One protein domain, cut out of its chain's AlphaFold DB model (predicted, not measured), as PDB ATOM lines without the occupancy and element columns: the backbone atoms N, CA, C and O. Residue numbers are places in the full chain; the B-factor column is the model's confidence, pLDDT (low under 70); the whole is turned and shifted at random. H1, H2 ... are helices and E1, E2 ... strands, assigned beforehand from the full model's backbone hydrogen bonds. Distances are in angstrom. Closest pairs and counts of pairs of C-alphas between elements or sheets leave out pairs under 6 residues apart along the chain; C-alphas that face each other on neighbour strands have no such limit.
ATOM      1  N   LEU A 144     131.334 132.938 114.004       87.31
ATOM      2  CA  LEU A 144     130.050 133.574 114.296       87.31
ATOM      3  C   LEU A 144     129.217 133.682 113.029       87.31
ATOM      4  O   LEU A 144     128.046 133.345 113.090       87.31
ATOM      5  N   SER A 145     129.790 134.056 111.880       82.75
ATOM      6  CA  SER A 145     129.073 134.164 110.595       82.75
ATOM      7  C   SER A 145     128.471 132.861 110.045       82.75
ATOM      8  O   SER A 145     127.521 132.915 109.264       82.75
ATOM      9  N   GLU A 146     128.952 131.701 110.490       86.75
ATOM     10  CA  GLU A 146     128.486 130.378 110.058       86.75
ATOM     11  C   GLU A 146     127.248 129.903 110.842       86.75
ATOM     12  O   GLU A 146     126.510 129.012 110.402       86.75
ATOM     13  N   HIS A 147     126.984 130.515 112.000       89.56
ATOM     14  CA  HIS A 147     125.864 130.175 112.869       89.56
ATOM     15  C   HIS A 147     124.670 131.103 112.617       89.56
ATOM     16  O   HIS A 147     124.734 132.302 112.851       89.56
ATOM     17  N   ASP A 148     123.561 130.554 112.128       94.44
ATOM     18  CA  ASP A 148     122.287 131.274 112.036       94.44
ATOM     19  C   ASP A 148     121.174 130.387 112.602       94.44
ATOM     20  O   ASP A 148     120.590 129.549 111.899       94.44
ATOM     21  N   THR A 149     120.949 130.510 113.909       95.81
ATOM     22  CA  THR A 149     119.963 129.701 114.636       95.81
ATOM     23  C   THR A 149     118.555 130.028 114.155       95.81
ATOM     24  O   THR A 149     117.781 129.128 113.822       95.81
ATOM     25  N   PHE A 150     118.226 131.313 114.014       96.69
ATOM     26  CA  PHE A 150     116.872 131.722 113.646       96.69
ATOM     27  C   PHE A 150     116.506 131.362 112.200       96.69
ATOM     28  O   PHE A 150     115.338 131.085 111.916       96.69
ATOM     29  N   LYS A 151     117.474 131.282 111.280       96.00
ATOM     30  CA  LYS A 151     117.249 130.744 109.928       96.00
ATOM     31  C   LYS A 151     116.955 129.252 109.948       96.00
ATOM     32  O   LYS A 151     116.035 128.821 109.259       96.00
ATOM     33  N   LYS A 152     117.687 128.468 110.749       95.88
ATOM     34  CA  LYS A 152     117.439 127.020 110.903       95.88
ATOM     35  C   LYS A 152     116.043 126.740 111.463       95.88
ATOM     36  O   LYS A 152     115.414 125.769 111.060       95.88
ATOM     37  N   MET A 153     115.542 127.623 112.325       96.50
ATOM     38  CA  MET A 153     114.176 127.576 112.856       96.50
ATOM     39  C   MET A 153     113.107 128.092 111.878       96.50
ATOM     40  O   MET A 153     111.919 128.025 112.180       96.50
ATOM     41  N   GLY A 154     113.504 128.643 110.727       97.06
ATOM     42  CA  GLY A 154     112.581 129.229 109.759       97.06
ATOM     43  C   GLY A 154     111.932 130.529 110.233       97.06
ATOM     44  O   GLY A 154     110.836 130.834 109.786       97.06
ATOM     45  N   LEU A 155     112.573 131.289 111.131       97.00
ATOM     46  CA  LEU A 155     112.048 132.548 111.682       97.00
ATOM     47  C   LEU A 155     112.434 133.789 110.864       97.00
ATOM     48  O   LEU A 155     111.922 134.884 111.110       97.00
ATOM     49  N   ARG A 156     113.338 133.632 109.894       96.19
ATOM     50  CA  ARG A 156     113.821 134.713 109.030       96.19
ATOM     51  C   ARG A 156     113.045 134.801 107.720       96.19
ATOM     52  O   ARG A 156     112.526 133.814 107.209       96.19
ATOM     53  N   GLY A 157     113.040 135.996 107.143       95.00
ATOM     54  CA  GLY A 157     112.523 136.266 105.806       95.00
ATOM     55  C   GLY A 157     111.094 136.800 105.806       95.00
ATOM     56  O   GLY A 157     110.617 137.391 106.779       95.00
ATOM     57  N   LYS A 158     110.416 136.618 104.673       95.44
ATOM     58  CA  LYS A 158     109.036 137.061 104.454       95.44
ATOM     59  C   LYS A 158     108.131 135.884 104.122       95.44
ATOM     60  O   LYS A 158     108.547 134.939 103.457       95.44
ATOM     61  N   VAL A 165     108.257 136.994 108.619       96.69
ATOM     62  CA  VAL A 165     108.006 135.711 109.291       96.69
ATOM     63  C   VAL A 165     107.891 135.909 110.801       96.69
ATOM     64  O   VAL A 165     106.893 135.495 111.392       96.69
ATOM     65  N   HIS A 166     108.854 136.621 111.387       95.81
ATOM     66  CA  HIS A 166     108.817 137.087 112.766       95.81
ATOM     67  C   HIS A 166     108.993 138.618 112.799       95.81
ATOM     68  O   HIS A 166     109.882 139.136 112.121       95.81
ATOM     69  N   PRO A 167     108.178 139.370 113.563       92.25
ATOM     70  CA  PRO A 167     108.172 140.837 113.512       92.25
ATOM     71  C   PRO A 167     109.451 141.488 114.057       92.25
ATOM     72  O   PRO A 167     109.757 142.617 113.683       92.25
ATOM     73  N   SER A 168     110.196 140.785 114.915       94.19
ATOM     74  CA  SER A 168     111.406 141.303 115.576       94.19
ATOM     75  C   SER A 168     112.705 140.601 115.168       94.19
ATOM     76  O   SER A 168     113.748 140.907 115.733       94.19
ATOM     77  N   ILE A 169     112.665 139.653 114.221       96.25
ATOM     78  CA  ILE A 169     113.878 138.977 113.727       96.25
ATOM     79  C   ILE A 169     114.157 139.476 112.306       96.25
ATOM     80  O   ILE A 169     113.279 139.381 111.445       96.25
ATOM     81  N   PRO A 170     115.362 140.002 112.028       94.81
ATOM     82  CA  PRO A 170     115.689 140.516 110.709       94.81
ATOM     83  C   PRO A 170     115.750 139.384 109.668       94.81
ATOM     84  O   PRO A 170     116.104 138.246 110.000       94.81
ATOM     85  N   PRO A 171     115.434 139.682 108.394       93.38
ATOM     86  CA  PRO A 171     115.356 138.669 107.343       93.38
ATOM     87  C   PRO A 171     116.692 137.998 107.026       93.38
ATOM     88  O   PRO A 171     116.696 136.876 106.541       93.38
ATOM     89  N   GLU A 172     117.799 138.661 107.336       92.44
ATOM     90  CA  GLU A 172     119.147 138.107 107.291       92.44
ATOM     91  C   GLU A 172     119.846 138.452 108.603       92.44
ATOM     92  O   GLU A 172     119.591 139.512 109.188       92.44
ATOM     93  N   ARG A 173     120.711 137.556 109.082       93.19
ATOM     94  CA  ARG A 173     121.499 137.788 110.298       93.19
ATOM     95  C   ARG A 173     122.566 138.856 110.083       93.19
ATOM     96  O   ARG A 173     122.705 139.775 110.882       93.19
ATOM     97  N   MET A 174     123.308 138.720 108.993       93.00
ATOM     98  CA  MET A 174     124.319 139.664 108.536       93.00
ATOM     99  C   MET A 174     124.515 139.502 107.026       93.00
ATOM    100  O   MET A 174     124.112 138.487 106.459       93.00
ATOM    101  N   SER A 175     125.153 140.471 106.374       91.94
ATOM    102  CA  SER A 175     125.498 140.377 104.950       91.94
ATOM    103  C   SER A 175     126.914 140.874 104.698       91.94
ATOM    104  O   SER A 175     127.281 141.934 105.189       91.94
ATOM    105  N   VAL A 176     127.713 140.131 103.934       89.44
ATOM    106  CA  VAL A 176     129.047 140.579 103.513       89.44
ATOM    107  C   VAL A 176     128.913 141.318 102.189       89.44
ATOM    108  O   VAL A 176     128.366 140.769 101.232       89.44
ATOM    109  N   ILE A 177     129.450 142.533 102.115       88.81
ATOM    110  CA  ILE A 177     129.546 143.294 100.866       88.81
ATOM    111  C   ILE A 177     130.991 143.709 100.595       88.81
ATOM    112  O   ILE A 177     131.815 143.777 101.510       88.81
ATOM    113  N   GLU A 178     131.281 144.019  99.335       86.31
ATOM    114  CA  GLU A 178     132.463 144.805  98.987       86.31
ATOM    115  C   GLU A 178     132.250 146.247  99.472       86.31
ATOM    116  O   GLU A 178     131.167 146.808  99.278       86.31
ATOM    117  N   ASP A 179     133.257 146.840 100.112       82.00
ATOM    118  CA  ASP A 179     133.224 148.246 100.509       82.00
ATOM    119  C   ASP A 179     133.197 149.125  99.246       82.00
ATOM    120  O   ASP A 179     134.182 149.156  98.497       82.00
ATOM    121  N   PRO A 180     132.107 149.873  98.989       82.69
ATOM    122  CA  PRO A 180     132.003 150.711  97.798       82.69
ATOM    123  C   PRO A 180     132.990 151.889  97.803       82.69
ATOM    124  O   PRO A 180     133.125 152.563  96.782       82.69
ATOM    125  N   PHE A 181     133.666 152.149  98.925       80.50
ATOM    126  CA  PHE A 181     134.694 153.176  99.057       80.50
ATOM    127  C   PHE A 181     136.122 152.609  99.067       80.50
ATOM    128  O   PHE A 181     137.056 153.363  99.327       80.50
ATOM    129  N   ASP A 182     136.306 151.310  98.804       74.69
ATOM    130  CA  ASP A 182     137.622 150.653  98.726       74.69
ATOM    131  C   ASP A 182     138.518 150.910  99.958       74.69
ATOM    132  O   ASP A 182     139.711 151.217  99.868       74.69
ATOM    133  N   GLY A 183     137.929 150.838 101.154       70.94
ATOM    134  CA  GLY A 183     138.643 151.067 102.402       70.94
ATOM    135  C   GLY A 183     138.944 152.531 102.699       70.94
ATOM    136  O   GLY A 183     139.747 152.789 103.592       70.94
ATOM    137  N   TRP A 184     138.317 153.501 102.018       69.62
ATOM    138  CA  TRP A 184     138.538 154.934 102.274       69.62
ATOM    139  C   TRP A 184     138.377 155.315 103.757       69.62
ATOM    140  O   TRP A 184     139.117 156.149 104.274       69.62
ATOM    141  N   GLY A 185     137.423 154.692 104.461       67.75
ATOM    142  CA  GLY A 185     137.198 154.901 105.898       67.75
ATOM    143  C   GLY A 185     138.172 154.150 106.820       67.75
ATOM    144  O   GLY A 185     138.283 154.483 108.003       67.75
ATOM    145  N   LEU A 186     138.899 153.162 106.293       66.94
ATOM    146  CA  LEU A 186     139.912 152.375 106.998       66.94
ATOM    147  C   LEU A 186     141.277 153.056 106.855       66.94
ATOM    148  O   LEU A 186     142.115 152.615 106.087       66.94
ATOM    149  N   ARG A 187     141.454 154.187 107.543       59.34
ATOM    150  CA  ARG A 187     142.686 154.993 107.710       59.34
ATOM    151  C   ARG A 187     143.903 154.621 106.816       59.34
ATOM    152  O   ARG A 187     144.673 153.725 107.167       59.34
ATOM    153  N   PRO A 188     144.134 155.380 105.723       58.22
ATOM    154  CA  PRO A 188     145.491 155.647 105.182       58.22
ATOM    155  C   PRO A 188     145.608 157.042 104.484       58.22
ATOM    156  O   PRO A 188     144.605 157.705 104.257       58.22
ATOM    157  N   ASN A 202     141.097 150.726 112.652       58.97
ATOM    158  CA  ASN A 202     140.898 151.265 111.303       58.97
ATOM    159  C   ASN A 202     142.189 151.262 110.463       58.97
ATOM    160  O   ASN A 202     142.234 151.960 109.458       58.97
ATOM    161  N   ALA A 203     143.257 150.568 110.872       62.75
ATOM    162  CA  ALA A 203     144.514 150.557 110.121       62.75
ATOM    163  C   ALA A 203     144.369 149.766 108.806       62.75
ATOM    164  O   ALA A 203     144.156 148.553 108.831       62.75
ATOM    165  N   LEU A 204     144.518 150.445 107.658       57.28
ATOM    166  CA  LEU A 204     144.331 149.866 106.316       57.28
ATOM    167  C   LEU A 204     145.114 148.563 106.087       57.28
ATOM    168  O   LEU A 204     144.629 147.645 105.426       57.28
ATOM    169  N   GLU A 205     146.340 148.492 106.613       57.81
ATOM    170  CA  GLU A 205     147.284 147.400 106.349       57.81
ATOM    171  C   GLU A 205     146.817 146.042 106.903       57.81
ATOM    172  O   GLU A 205     147.259 145.008 106.415       57.81
ATOM    173  N   GLN A 206     145.872 146.020 107.853       55.66
ATOM    174  CA  GLN A 206     145.339 144.778 108.429       55.66
ATOM    175  C   GLN A 206     144.194 144.154 107.613       55.66
ATOM    176  O   GLN A 206     143.848 142.998 107.843       55.66
ATOM    177  N   VAL A 207     143.595 144.890 106.666       55.81
ATOM    178  CA  VAL A 207     142.298 144.527 106.049       55.81
ATOM    179  C   VAL A 207     142.415 144.191 104.550       55.81
ATOM    180  O   VAL A 207     141.432 143.827 103.912       55.81
ATOM    181  N   ARG A 208     143.615 144.308 103.959       54.25
ATOM    182  CA  ARG A 208     143.841 144.189 102.500       54.25
ATOM    183  C   ARG A 208     144.316 142.821 101.999       54.25
ATOM    184  O   ARG A 208     144.259 142.580 100.791       54.25
ATOM    185  N   GLU A 209     144.804 141.939 102.866       55.62
ATOM    186  CA  GLU A 209     145.245 140.601 102.451       55.62
ATOM    187  C   GLU A 209     144.029 139.726 102.096       55.62
ATOM    188  O   GLU A 209     143.006 139.728 102.782       55.62
ATOM    189  N   ALA A 210     144.129 138.964 101.004       53.62
ATOM    190  CA  ALA A 210     143.098 137.998 100.647       53.62
ATOM    191  C   ALA A 210     143.056 136.901 101.722       53.62
ATOM    192  O   ALA A 210     144.038 136.196 101.941       53.62
ATOM    193  N   THR A 211     141.915 136.740 102.388       54.28
ATOM    194  CA  THR A 211     141.685 135.627 103.312       54.28
ATOM    195  C   THR A 211     140.985 134.489 102.574       54.28
ATOM    196  O   THR A 211     140.388 134.694 101.512       54.28
ATOM    197  N   ALA A 212     140.985 133.291 103.167       54.53
ATOM    198  CA  ALA A 212     140.216 132.150 102.664       54.53
ATOM    199  C   ALA A 212     138.710 132.458 102.491       54.53
ATOM    200  O   ALA A 212     138.042 131.799 101.699       54.53
ATOM    201  N   TYR A 213     138.194 133.480 103.186       45.78
ATOM    202  CA  TYR A 213     136.792 133.902 103.164       45.78
ATOM    203  C   TYR A 213     136.503 135.033 102.161       45.78
ATOM    204  O   TYR A 213     135.367 135.186 101.712       45.78
ATOM    205  N   THR A 214     137.506 135.847 101.795       53.56
ATOM    206  CA  THR A 214     137.307 137.024 100.927       53.56
ATOM    207  C   THR A 214     137.599 136.756  99.449       53.56
ATOM    208  O   THR A 214     136.942 137.356  98.598       53.56
ATOM    209  N   GLY A 215     138.499 135.826  99.115       51.31
ATOM    210  CA  GLY A 215     138.661 135.263  97.762       51.31
ATOM    211  C   GLY A 215     139.149 136.208  96.647       51.31
ATOM    212  O   GLY A 215     139.490 135.719  95.578       51.31
ATOM    213  N   ASN A 216     139.224 137.523  96.883       50.66
ATOM    214  CA  ASN A 216     139.723 138.561  95.971       50.66
ATOM    215  C   ASN A 216     140.425 139.681  96.772       50.66
ATOM    216  O   ASN A 216     140.184 139.826  97.971       50.66
ATOM    217  N   LYS A 217     141.270 140.491  96.114       56.06
ATOM    218  CA  LYS A 217     141.826 141.729  96.697       56.06
ATOM    219  C   LYS A 217     140.737 142.813  96.730       56.06
ATOM    220  O   LYS A 217     140.249 143.188  95.670       56.06
ATOM    221  N   GLY A 218     140.388 143.299  97.919       62.81
ATOM    222  CA  GLY A 218     139.371 144.332  98.157       62.81
ATOM    223  C   GLY A 218     138.975 144.371  99.635       62.81
ATOM    224  O   GLY A 218     139.107 143.363 100.333       62.81
ATOM    225  N   VAL A 219     138.531 145.528 100.132       70.38
ATOM    226  CA  VAL A 219     138.028 145.642 101.508       70.38
ATOM    227  C   VAL A 219     136.590 145.144 101.542       70.38
ATOM    228  O   VAL A 219     135.720 145.714 100.891       70.38
ATOM    229  N   LYS A 220     136.325 144.097 102.324       78.44
ATOM    230  CA  LYS A 220     134.957 143.652 102.613       78.44
ATOM    231  C   LYS A 220     134.480 144.221 103.935       78.44
ATOM    232  O   LYS A 220     135.281 144.468 104.831       78.44
ATOM    233  N   VAL A 221     133.168 144.347 104.080       84.31
ATOM    234  CA  VAL A 221     132.528 144.738 105.337       84.31
ATOM    235  C   VAL A 221     131.307 143.870 105.603       84.31
ATOM    236  O   VAL A 221     130.602 143.465 104.676       84.31
ATOM    237  N   ILE A 222     131.062 143.563 106.877       89.50
ATOM    238  CA  ILE A 222     129.848 142.875 107.314       89.50
ATOM    239  C   ILE A 222     128.812 143.935 107.671       89.50
ATOM    240  O   ILE A 222     129.083 144.862 108.421       89.50
ATOM    241  N   LEU A 223     127.605 143.803 107.146       94.25
ATOM    242  CA  LEU A 223     126.456 144.614 107.507       94.25
ATOM    243  C   LEU A 223     125.637 143.862 108.548       94.25
ATOM    244  O   LEU A 223     125.207 142.735 108.297       94.25
ATOM    245  N   VAL A 224     125.399 144.494 109.695       95.56
ATOM    246  CA  VAL A 224     124.520 143.968 110.742       95.56
ATOM    247  C   VAL A 224     123.209 144.766 110.791       95.56
ATOM    248  O   VAL A 224     123.240 145.997 110.708       95.56
ATOM    249  N   PRO A 225     122.044 144.102 110.907       96.25
ATOM    250  CA  PRO A 225     120.742 144.762 110.958       96.25
ATOM    251  C   PRO A 225     120.496 145.416 112.328       96.25
ATOM    252  O   PRO A 225     120.962 144.890 113.343       96.25
TER     253      PRO A 225
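Overview. This is residues 144 to 158, 165 to 188 and 202 to 225 of the 386 residues of an uncharacterized protein of Proteobacteria bacterium (UniProt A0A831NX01). With little regular structure, this is a loose, elongated run of loops with a short two-stranded antiparallel ribbon, E1 and E2, in the middle. The one-turn helix H1 lies towards one end of the long axis, and the loops of residues 179 to 188 and 202 to 219 fill the other. The printed part has 63 residues, 13 of them in named elements, in the order H1, E1, E2, class mixed. The radius of gyration of the C-alphas is 14.9 A, and the spans are 42 by 22 by 16 A.

Along the chain. E2, residues 220 to 224, is 13.2 A long and ends at C-alpha 224 (124.520, 143.968, 110.742). E1, residues 175 to 178, measures 10.2 A. H1, residues 149 to 152, begins at C-alpha 149 (119.963, 129.701, 114.636) and measures 5.2 A.

Arrangement. E1 and E2 are antiparallel neighbours at 150 degrees; N 223 and O 175, 2.7 A apart, are within hydrogen-bond range. H1 and E2 are apart. H1 is too short for an O i to N i+4 pair; its one O i to N i+3 pair is within range.

Size, cuts and confidence. Residues 159 to 164 and 189 to 201 are not printed; the C-alpha gaps are 5.1 A from 158 to 165 and 8.8 A from 188 to 202. Residues 184 to 188 and 202 to 218 have pLDDT under 70.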